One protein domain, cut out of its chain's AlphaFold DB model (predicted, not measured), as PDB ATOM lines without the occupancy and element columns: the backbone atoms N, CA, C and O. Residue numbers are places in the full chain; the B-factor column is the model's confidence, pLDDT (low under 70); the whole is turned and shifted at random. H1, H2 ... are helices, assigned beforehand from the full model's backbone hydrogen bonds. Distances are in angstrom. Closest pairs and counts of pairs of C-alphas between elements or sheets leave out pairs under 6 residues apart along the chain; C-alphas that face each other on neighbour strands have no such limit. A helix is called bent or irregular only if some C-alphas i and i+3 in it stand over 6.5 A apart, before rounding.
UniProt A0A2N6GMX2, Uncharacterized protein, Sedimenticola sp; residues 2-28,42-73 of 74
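AT A GLANCE: This is residues 2 to 28 and 42 to 73 of the 74 residues of an uncharacterized protein of Sedimenticola sp (UniProt A0A2N6GMX2). Two long helices, H2 and H1, run nearly antiparallel with a clear gap between them, shifted lengthwise so that each extends past the other at one end. The printed part has 59 residues with two named helices, H1 then H2, and no named strand; the class is all helix. It is extended, a rod of 61 by 25 by 7 A, with a radius of gyration of the C-alphas of 17.6 A.

IN THESE COORDINATES: Find C-alpha 44 at (40.874, 3.969, 21.007); from there H2, residues 44 to 71, runs 40.9 A to C-alpha 71 at (11.026, 29.285, 9.050). H2 is irregular, but only just: C-alphas 47 and 50 are 6.9 A apart. H1, residues 2 to 27, runs 38.3 A from C-alpha 2 at (24.977, 16.267, 2.880).

HOW THE PARTS SIT: H1 and H2 are apart, with no C-alpha of the one within 8 A of the other. Residues 2 to 28 and 42 to 73 stand free. Of the O i to N i+4 pairs, 22 of 24 in H2 and 19 of 22 in H1 are within hydrogen-bond range.

THE WHOLE: The C-alphas farthest apart, of Ala 28 and Arg 73, are 61.5 A apart. Residues 29 to 41 are not printed; C-alphas 28 and 42 are 18.1 A apart across this cut. Look for pLDDT under 70 at residues 2 to 4, 16 to 28, 42 and 73.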
ATOM      1  N   CYS A   2      24.632  17.524   2.191       60.88
ATOM      2  CA  CYS A   2      24.977  16.267   2.880       60.88
ATOM      3  C   CYS A   2      25.799  15.299   2.010       60.88
ATOM      4  O   CYS A   2      26.741  14.695   2.500       60.88
ATOM      5  N   VAL A   3      25.501  15.224   0.706       69.50
ATOM      6  CA  VAL A   3      26.229  14.368  -0.250       69.50
ATOM      7  C   VAL A   3      27.724  14.694  -0.297       69.50
ATOM      8  O   VAL A   3      28.531  13.778  -0.334       69.50
ATOM      9  N   ALA A   4      28.107  15.973  -0.222       67.31
ATOM     10  CA  ALA A   4      29.513  16.380  -0.244       67.31
ATOM     11  C   ALA A   4      30.263  15.950   1.030       67.31
ATOM     12  O   ALA A   4      31.406  15.512   0.951       67.31
ATOM     13  N   ILE A   5      29.600  16.026   2.189       75.38
ATOM     14  CA  ILE A   5      30.165  15.590   3.475       75.38
ATOM     15  C   ILE A   5      30.322  14.066   3.499       75.38
ATOM     16  O   ILE A   5      31.370  13.570   3.904       75.38
ATOM     17  N   TYR A   6      29.325  13.323   3.009       72.50
ATOM     18  CA  TYR A   6      29.428  11.868   2.886       72.50
ATOM     19  C   TYR A   6      30.543  11.454   1.927       72.50
ATOM     20  O   TYR A   6      31.311  10.559   2.255       72.50
ATOM     21  N   LEU A   7      30.691  12.137   0.788       74.94
ATOM     22  CA  LEU A   7      31.764  11.848  -0.163       74.94
ATOM     23  C   LEU A   7      33.145  12.083   0.465       74.94
ATOM     24  O   LEU A   7      34.011  11.223   0.347       74.94
ATOM     25  N   ALA A   8      33.331  13.191   1.190       73.00
ATOM     26  CA  ALA A   8      34.581  13.487   1.888       73.00
ATOM     27  C   ALA A   8      34.916  12.441   2.966       73.00
ATOM     28  O   ALA A   8      36.062  12.006   3.060       73.00
ATOM     29  N   LEU A   9      33.921  11.998   3.743       76.88
ATOM     30  CA  LEU A   9      34.093  10.954   4.758       76.88
ATOM     31  C   LEU A   9      34.452   9.598   4.135       76.88
ATOM     32  O   LEU A   9      35.348   8.923   4.632       76.88
ATOM     33  N   THR A  10      33.807   9.218   3.030       77.62
ATOM     34  CA  THR A  10      34.120   7.972   2.311       77.62
ATOM     35  C   THR A  10      35.526   8.002   1.715       77.62
ATOM     36  O   THR A  10      36.249   7.015   1.792       77.62
ATOM     37  N   LEU A  11      35.943   9.141   1.158       80.88
ATOM     38  CA  LEU A  11      37.287   9.312   0.599       80.88
ATOM     39  C   LEU A  11      38.354   9.225   1.701       80.88
ATOM     40  O   LEU A  11      39.365   8.549   1.533       80.88
ATOM     41  N   LEU A  12      38.086   9.836   2.858       74.56
ATOM     42  CA  LEU A  12      38.954   9.744   4.030       74.56
ATOM     43  C   LEU A  12      39.054   8.304   4.557       74.56
ATOM     44  O   LEU A  12      40.144   7.861   4.908       74.56
ATOM     45  N   ALA A  13      37.944   7.561   4.563       73.62
ATOM     46  CA  ALA A  13      37.919   6.156   4.967       73.62
ATOM     47  C   ALA A  13      38.748   5.266   4.029       73.62
ATOM     48  O   ALA A  13      39.477   4.406   4.513       73.62
ATOM     49  N   LEU A  14      38.688   5.502   2.713       73.81
ATOM     50  CA  LEU A  14      39.481   4.759   1.727       73.81
ATOM     51  C   LEU A  14      40.986   5.021   1.878       73.81
ATOM     52  O   LEU A  14      41.777   4.080   1.890       73.81
ATOM     53  N   ILE A  15      41.382   6.285   2.064       72.56
ATOM     54  CA  ILE A  15      42.790   6.657   2.294       72.56
ATOM     55  C   ILE A  15      43.310   6.040   3.602       72.56
ATOM     56  O   ILE A  15      44.425   5.517   3.664       72.56
ATOM     57  N   TYR A  16      42.495   6.080   4.658       67.62
ATOM     58  CA  TYR A  16      42.860   5.493   5.943       67.62
ATOM     59  C   TYR A  16      42.958   3.964   5.868       67.62
ATOM     60  O   TYR A  16      43.888   3.390   6.427       67.62
ATOM     61  N   SER A  17      42.056   3.291   5.142       66.94
ATOM     62  CA  SER A  17      42.134   1.836   4.983       66.94
ATOM     63  C   SER A  17      43.395   1.399   4.245       66.94
ATOM     64  O   SER A  17      44.035   0.449   4.679       66.94
ATOM     65  N   ASP A  18      43.788   2.112   3.189       64.44
ATOM     66  CA  ASP A  18      44.952   1.741   2.377       64.44
ATOM     67  C   ASP A  18      46.256   1.867   3.188       64.44
ATOM     68  O   ASP A  18      47.020   0.914   3.328       64.44
ATOM     69  N   SER A  19      46.433   3.002   3.873       58.94
ATOM     70  CA  SER A  19      47.622   3.261   4.704       58.94
ATOM     71  C   SER A  19      47.757   2.352   5.937       58.94
ATOM     72  O   SER A  19      48.874   2.022   6.348       58.94
ATOM     73  N   VAL A  20      46.642   1.923   6.536       57.22
ATOM     74  CA  VAL A  20      46.654   1.050   7.722       57.22
ATOM     75  C   VAL A  20      46.845  -0.419   7.337       57.22
ATOM     76  O   VAL A  20      47.590  -1.129   8.014       57.22
ATOM     77  N   ILE A  21      46.228  -0.880   6.246       55.09
ATOM     78  CA  ILE A  21      46.308  -2.282   5.805       55.09
ATOM     79  C   ILE A  21      47.716  -2.627   5.294       55.09
ATOM     80  O   ILE A  21      48.217  -3.711   5.595       55.09
ATOM     81  N   GLU A  22      48.393  -1.705   4.605       52.81
ATOM     82  CA  GLU A  22      49.757  -1.930   4.100       52.81
ATOM     83  C   GLU A  22      50.793  -2.067   5.237       52.81
ATOM     84  O   GLU A  22      51.677  -2.923   5.186       52.81
ATOM     85  N   SER A  23      50.618  -1.317   6.332       52.19
ATOM     86  CA  SER A  23      51.466  -1.435   7.533       52.19
ATOM     87  C   SER A  23      51.238  -2.746   8.301       52.19
ATOM     88  O   SER A  23      52.169  -3.294   8.890       52.19
ATOM     89  N   LEU A  24      50.011  -3.277   8.283       52.09
ATOM     90  CA  LEU A  24      49.669  -4.556   8.916       52.09
ATOM     91  C   LEU A  24      50.232  -5.748   8.122       52.09
ATOM     92  O   LEU A  24      50.666  -6.731   8.726       52.09
ATOM     93  N   ALA A  25      50.294  -5.645   6.790       49.66
ATOM     94  CA  ALA A  25      50.788  -6.708   5.913       49.66
ATOM     95  C   ALA A  25      52.294  -6.994   6.080       49.66
ATOM     96  O   ALA A  25      52.694  -8.157   6.060       49.66
ATOM     97  N   LEU A  26      53.127  -5.969   6.317       49.22
ATOM     98  CA  LEU A  26      54.573  -6.149   6.540       49.22
ATOM     99  C   LEU A  26      54.918  -6.785   7.897       49.22
ATOM    100  O   LEU A  26      55.990  -7.365   8.051       49.22
ATOM    101  N   SER A  27      54.027  -6.688   8.887       50.31
ATOM    102  CA  SER A  27      54.273  -7.207  10.241       50.31
ATOM    103  C   SER A  27      54.022  -8.714  10.390       50.31
ATOM    104  O   SER A  27      54.454  -9.316  11.370       50.31
ATOM    105  N   ALA A  28      53.361  -9.342   9.412       52.34
ATOM    106  CA  ALA A  28      52.953 -10.746   9.480       52.34
ATOM    107  C   ALA A  28      53.996 -11.745   8.932       52.34
ATOM    108  O   ALA A  28      53.781 -12.950   9.039       52.34
ATOM    109  N   TRP A  42      42.372  -0.896  18.647       69.69
ATOM    110  CA  TRP A  42      40.946  -1.091  18.958       69.69
ATOM    111  C   TRP A  42      40.528  -0.473  20.299       69.69
ATOM    112  O   TRP A  42      39.353  -0.184  20.521       69.69
ATOM    113  N   GLU A  43      41.491  -0.196  21.176       70.88
ATOM    114  CA  GLU A  43      41.255   0.424  22.484       70.88
ATOM    115  C   GLU A  43      40.851   1.902  22.367       70.88
ATOM    116  O   GLU A  43      40.146   2.434  23.226       70.88
ATOM    117  N   ILE A  44      41.224   2.565  21.264       71.50
ATOM    118  CA  ILE A  44      40.874   3.969  21.007       71.50
ATOM    119  C   ILE A  44      39.390   4.140  20.643       71.50
ATOM    120  O   ILE A  44      38.804   5.202  20.865       71.50
ATOM    121  N   VAL A  45      38.764   3.096  20.092       77.25
ATOM    122  CA  VAL A  45      37.384   3.118  19.592       77.25
ATOM    123  C   VAL A  45      36.378   3.425  20.708       77.25
ATOM    124  O   VAL A  45      35.616   4.383  20.554       77.25
ATOM    125  N   PRO A  46      36.369   2.710  21.853       79.88
ATOM    126  CA  PRO A  46      35.461   3.035  22.951       79.88
ATOM    127  C   PRO A  46      35.736   4.411  23.578       79.88
ATOM    128  O   PRO A  46      34.795   5.054  24.041       79.88
ATOM    129  N   ALA A  47      36.981   4.904  23.550       78.75
ATOM    130  CA  ALA A  47      37.322   6.237  24.056       78.75
ATOM    131  C   ALA A  47      36.801   7.373  23.150       78.75
ATOM    132  O   ALA A  47      36.356   8.410  23.644       78.75
ATOM    133  N   LEU A  48      36.815   7.176  21.829       77.38
ATOM    134  CA  LEU A  48      36.351   8.162  20.843       77.38
ATOM    135  C   LEU A  48      34.842   8.096  20.569       77.38
ATOM    136  O   LEU A  48      34.245   9.099  20.171       77.38
ATOM    137  N   TRP A  49      34.207   6.948  20.809       81.00
ATOM    138  CA  TRP A  49      32.768   6.741  20.633       81.00
ATOM    139  C   TRP A  49      31.869   7.827  21.261       81.00
ATOM    140  O   TRP A  49      31.018   8.370  20.546       81.00
ATOM    141  N   PRO A  50      32.032   8.214  22.546       85.56
ATOM    142  CA  PRO A  50      31.194   9.255  23.145       85.56
ATOM    143  C   PRO A  50      31.365  10.614  22.456       85.56
ATOM    144  O   PRO A  50      30.410  11.383  22.356       85.56
ATOM    145  N   LEU A  51      32.560  10.897  21.939       82.81
ATOM    146  CA  LEU A  51      32.883  12.140  21.242       82.81
ATOM    147  C   LEU A  51      32.158  12.217  19.892       82.81
ATOM    148  O   LEU A  51      31.545  13.240  19.575       82.81
ATOM    149  N   PHE A  52      32.138  11.113  19.141       80.12
ATOM    150  CA  PHE A  52      31.359  11.001  17.906       80.12
ATOM    151  C   PHE A  52      29.849  11.085  18.155       80.12
ATOM    152  O   PHE A  52      29.145  11.794  17.429       80.12
ATOM    153  N   ALA A  53      29.348  10.428  19.205       82.88
ATOM    154  CA  ALA A  53      27.939  10.513  19.585       82.88
ATOM    155  C   ALA A  53      27.532  11.959  19.926       82.88
ATOM    156  O   ALA A  53      26.507  12.453  19.450       82.88
ATOM    157  N   LEU A  54      28.366  12.675  20.684       84.62
ATOM    158  CA  LEU A  54      28.134  14.074  21.041       84.62
ATOM    159  C   LEU A  54      28.157  14.980  19.800       84.62
ATOM    160  O   LEU A  54      27.269  15.819  19.632       84.62
ATOM    161  N   ALA A  55      29.110  14.773  18.886       84.44
ATOM    162  CA  ALA A  55      29.179  15.510  17.626       84.44
ATOM    163  C   ALA A  55      27.914  15.322  16.765       84.44
ATOM    164  O   ALA A  55      27.407  16.286  16.187       84.44
ATOM    165  N   MET A  56      27.356  14.107  16.725       85.19
ATOM    166  CA  MET A  56      26.118  13.813  15.996       85.19
ATOM    167  C   MET A  56      24.909  14.556  16.589       85.19
ATOM    168  O   MET A  56      24.104  15.138  15.848       85.19
ATOM    169  N   VAL A  57      24.809  14.591  17.921       87.38
ATOM    170  CA  VAL A  57      23.752  15.326  18.635       87.38
ATOM    171  C   VAL A  57      23.876  16.827  18.387       87.38
ATOM    172  O   VAL A  57      22.887  17.467  18.024       87.38
ATOM    173  N   LEU A  58      25.081  17.390  18.514       89.06
ATOM    174  CA  LEU A  58      25.325  18.813  18.265       89.06
ATOM    175  C   LEU A  58      24.987  19.204  16.826       89.06
ATOM    176  O   LEU A  58      24.282  20.189  16.607       89.06
ATOM    177  N   SER A  59      25.429  18.415  15.848       85.56
ATOM    178  CA  SER A  59      25.133  18.658  14.434       85.56
ATOM    179  C   SER A  59      23.624  18.668  14.158       85.56
ATOM    180  O   SER A  59      23.101  19.572  13.494       85.56
ATOM    181  N   SER A  60      22.890  17.721  14.747       86.75
ATOM    182  CA  SER A  60      21.429  17.654  14.629       86.75
ATOM    183  C   SER A  60      20.748  18.859  15.284       86.75
ATOM    184  O   SER A  60      19.865  19.475  14.684       86.75
ATOM    185  N   ALA A  61      21.191  19.249  16.482       88.19
ATOM    186  CA  ALA A  61      20.655  20.403  17.200       88.19
ATOM    187  C   ALA A  61      20.875  21.712  16.426       88.19
ATOM    188  O   ALA A  61      19.939  22.501  16.274       88.19
ATOM    189  N   VAL A  62      22.076  21.919  15.881       90.69
ATOM    190  CA  VAL A  62      22.410  23.093  15.062       90.69
ATOM    191  C   VAL A  62      21.566  23.127  13.791       90.69
ATOM    192  O   VAL A  62      20.999  24.168  13.459       90.69
ATOM    193  N   THR A  63      21.414  21.991  13.112       88.62
ATOM    194  CA  THR A  63      20.597  21.901  11.893       88.62
ATOM    195  C   THR A  63      19.141  22.265  12.181       88.62
ATOM    196  O   THR A  63      18.561  23.108  11.494       88.62
ATOM    197  N   LEU A  64      18.554  21.700  13.240       89.88
ATOM    198  CA  LEU A  64      17.183  22.015  13.650       89.88
ATOM    199  C   LEU A  64      17.031  23.478  14.077       89.88
ATOM    200  O   LEU A  64      16.021  24.106  13.757       89.88
ATOM    201  N   PHE A  65      18.023  24.032  14.772       91.75
ATOM    202  CA  PHE A  65      18.022  25.432  15.185       91.75
ATOM    203  C   PHE A  65      18.021  26.376  13.978       91.75
ATOM    204  O   PHE A  65      17.193  27.287  13.910       91.75
ATOM    205  N   ILE A  66      18.891  26.129  12.998       91.38
ATOM    206  CA  ILE A  66      18.969  26.927  11.768       91.38
ATOM    207  C   ILE A  66      17.652  26.837  10.991       91.38
ATOM    208  O   ILE A  66      17.089  27.870  10.631       91.38
ATOM    209  N   VAL A  67      17.117  25.629  10.791       91.50
ATOM    210  CA  VAL A  67      15.849  25.422  10.067       91.50
ATOM    211  C   VAL A  67      14.688  26.139  10.756       91.50
ATOM    212  O   VAL A  67      13.896  26.806  10.089       91.50
ATOM    213  N   ARG A  68      14.593  26.057  12.089       89.00
ATOM    214  CA  ARG A  68      13.570  26.780  12.861       89.00
ATOM    215  C   ARG A  68      13.703  28.289  12.709       89.00
ATOM    216  O   ARG A  68      12.697  28.968  12.528       89.00
ATOM    217  N   ARG A  69      14.928  28.819  12.757       87.50
ATOM    218  CA  ARG A  69      15.165  30.260  12.631       87.50
ATOM    219  C   ARG A  69      14.839  30.790  11.234       87.50
ATOM    220  O   ARG A  69      14.377  31.918  11.118       87.50
ATOM    221  N   LEU A  70      15.085  29.991  10.196       87.56
ATOM    222  CA  LEU A  70      14.734  30.337   8.819       87.56
ATOM    223  C   LEU A  70      13.214  30.350   8.624       87.56
ATOM    224  O   LEU A  70      12.694  31.336   8.121       87.56
ATOM    225  N   ARG A  71      12.499  29.327   9.115       81.38
ATOM    226  CA  ARG A  71      11.026  29.285   9.050       81.38
ATOM    227  C   ARG A  71      10.333  30.378   9.859       81.38
ATOM    228  O   ARG A  71       9.253  30.789   9.487       81.38
ATOM    229  N   ALA A  72      10.919  30.829  10.967       75.00
ATOM    230  CA  ALA A  72      10.351  31.915  11.771       75.00
ATOM    231  C   ALA A  72      10.548  33.315  11.153       75.00
ATOM    232  O   ALA A  72      10.093  34.299  11.730       75.00
ATOM    233  N   ARG A  73      11.299  33.422  10.047       65.50
ATOM    234  CA  ARG A  73      11.530  34.674   9.308       65.50
ATOM    235  C   ARG A  73      10.695  34.798   8.027       65.50
ATOM    236  O   ARG A  73      10.705  35.885   7.456       65.50
TER     237      ARG A  73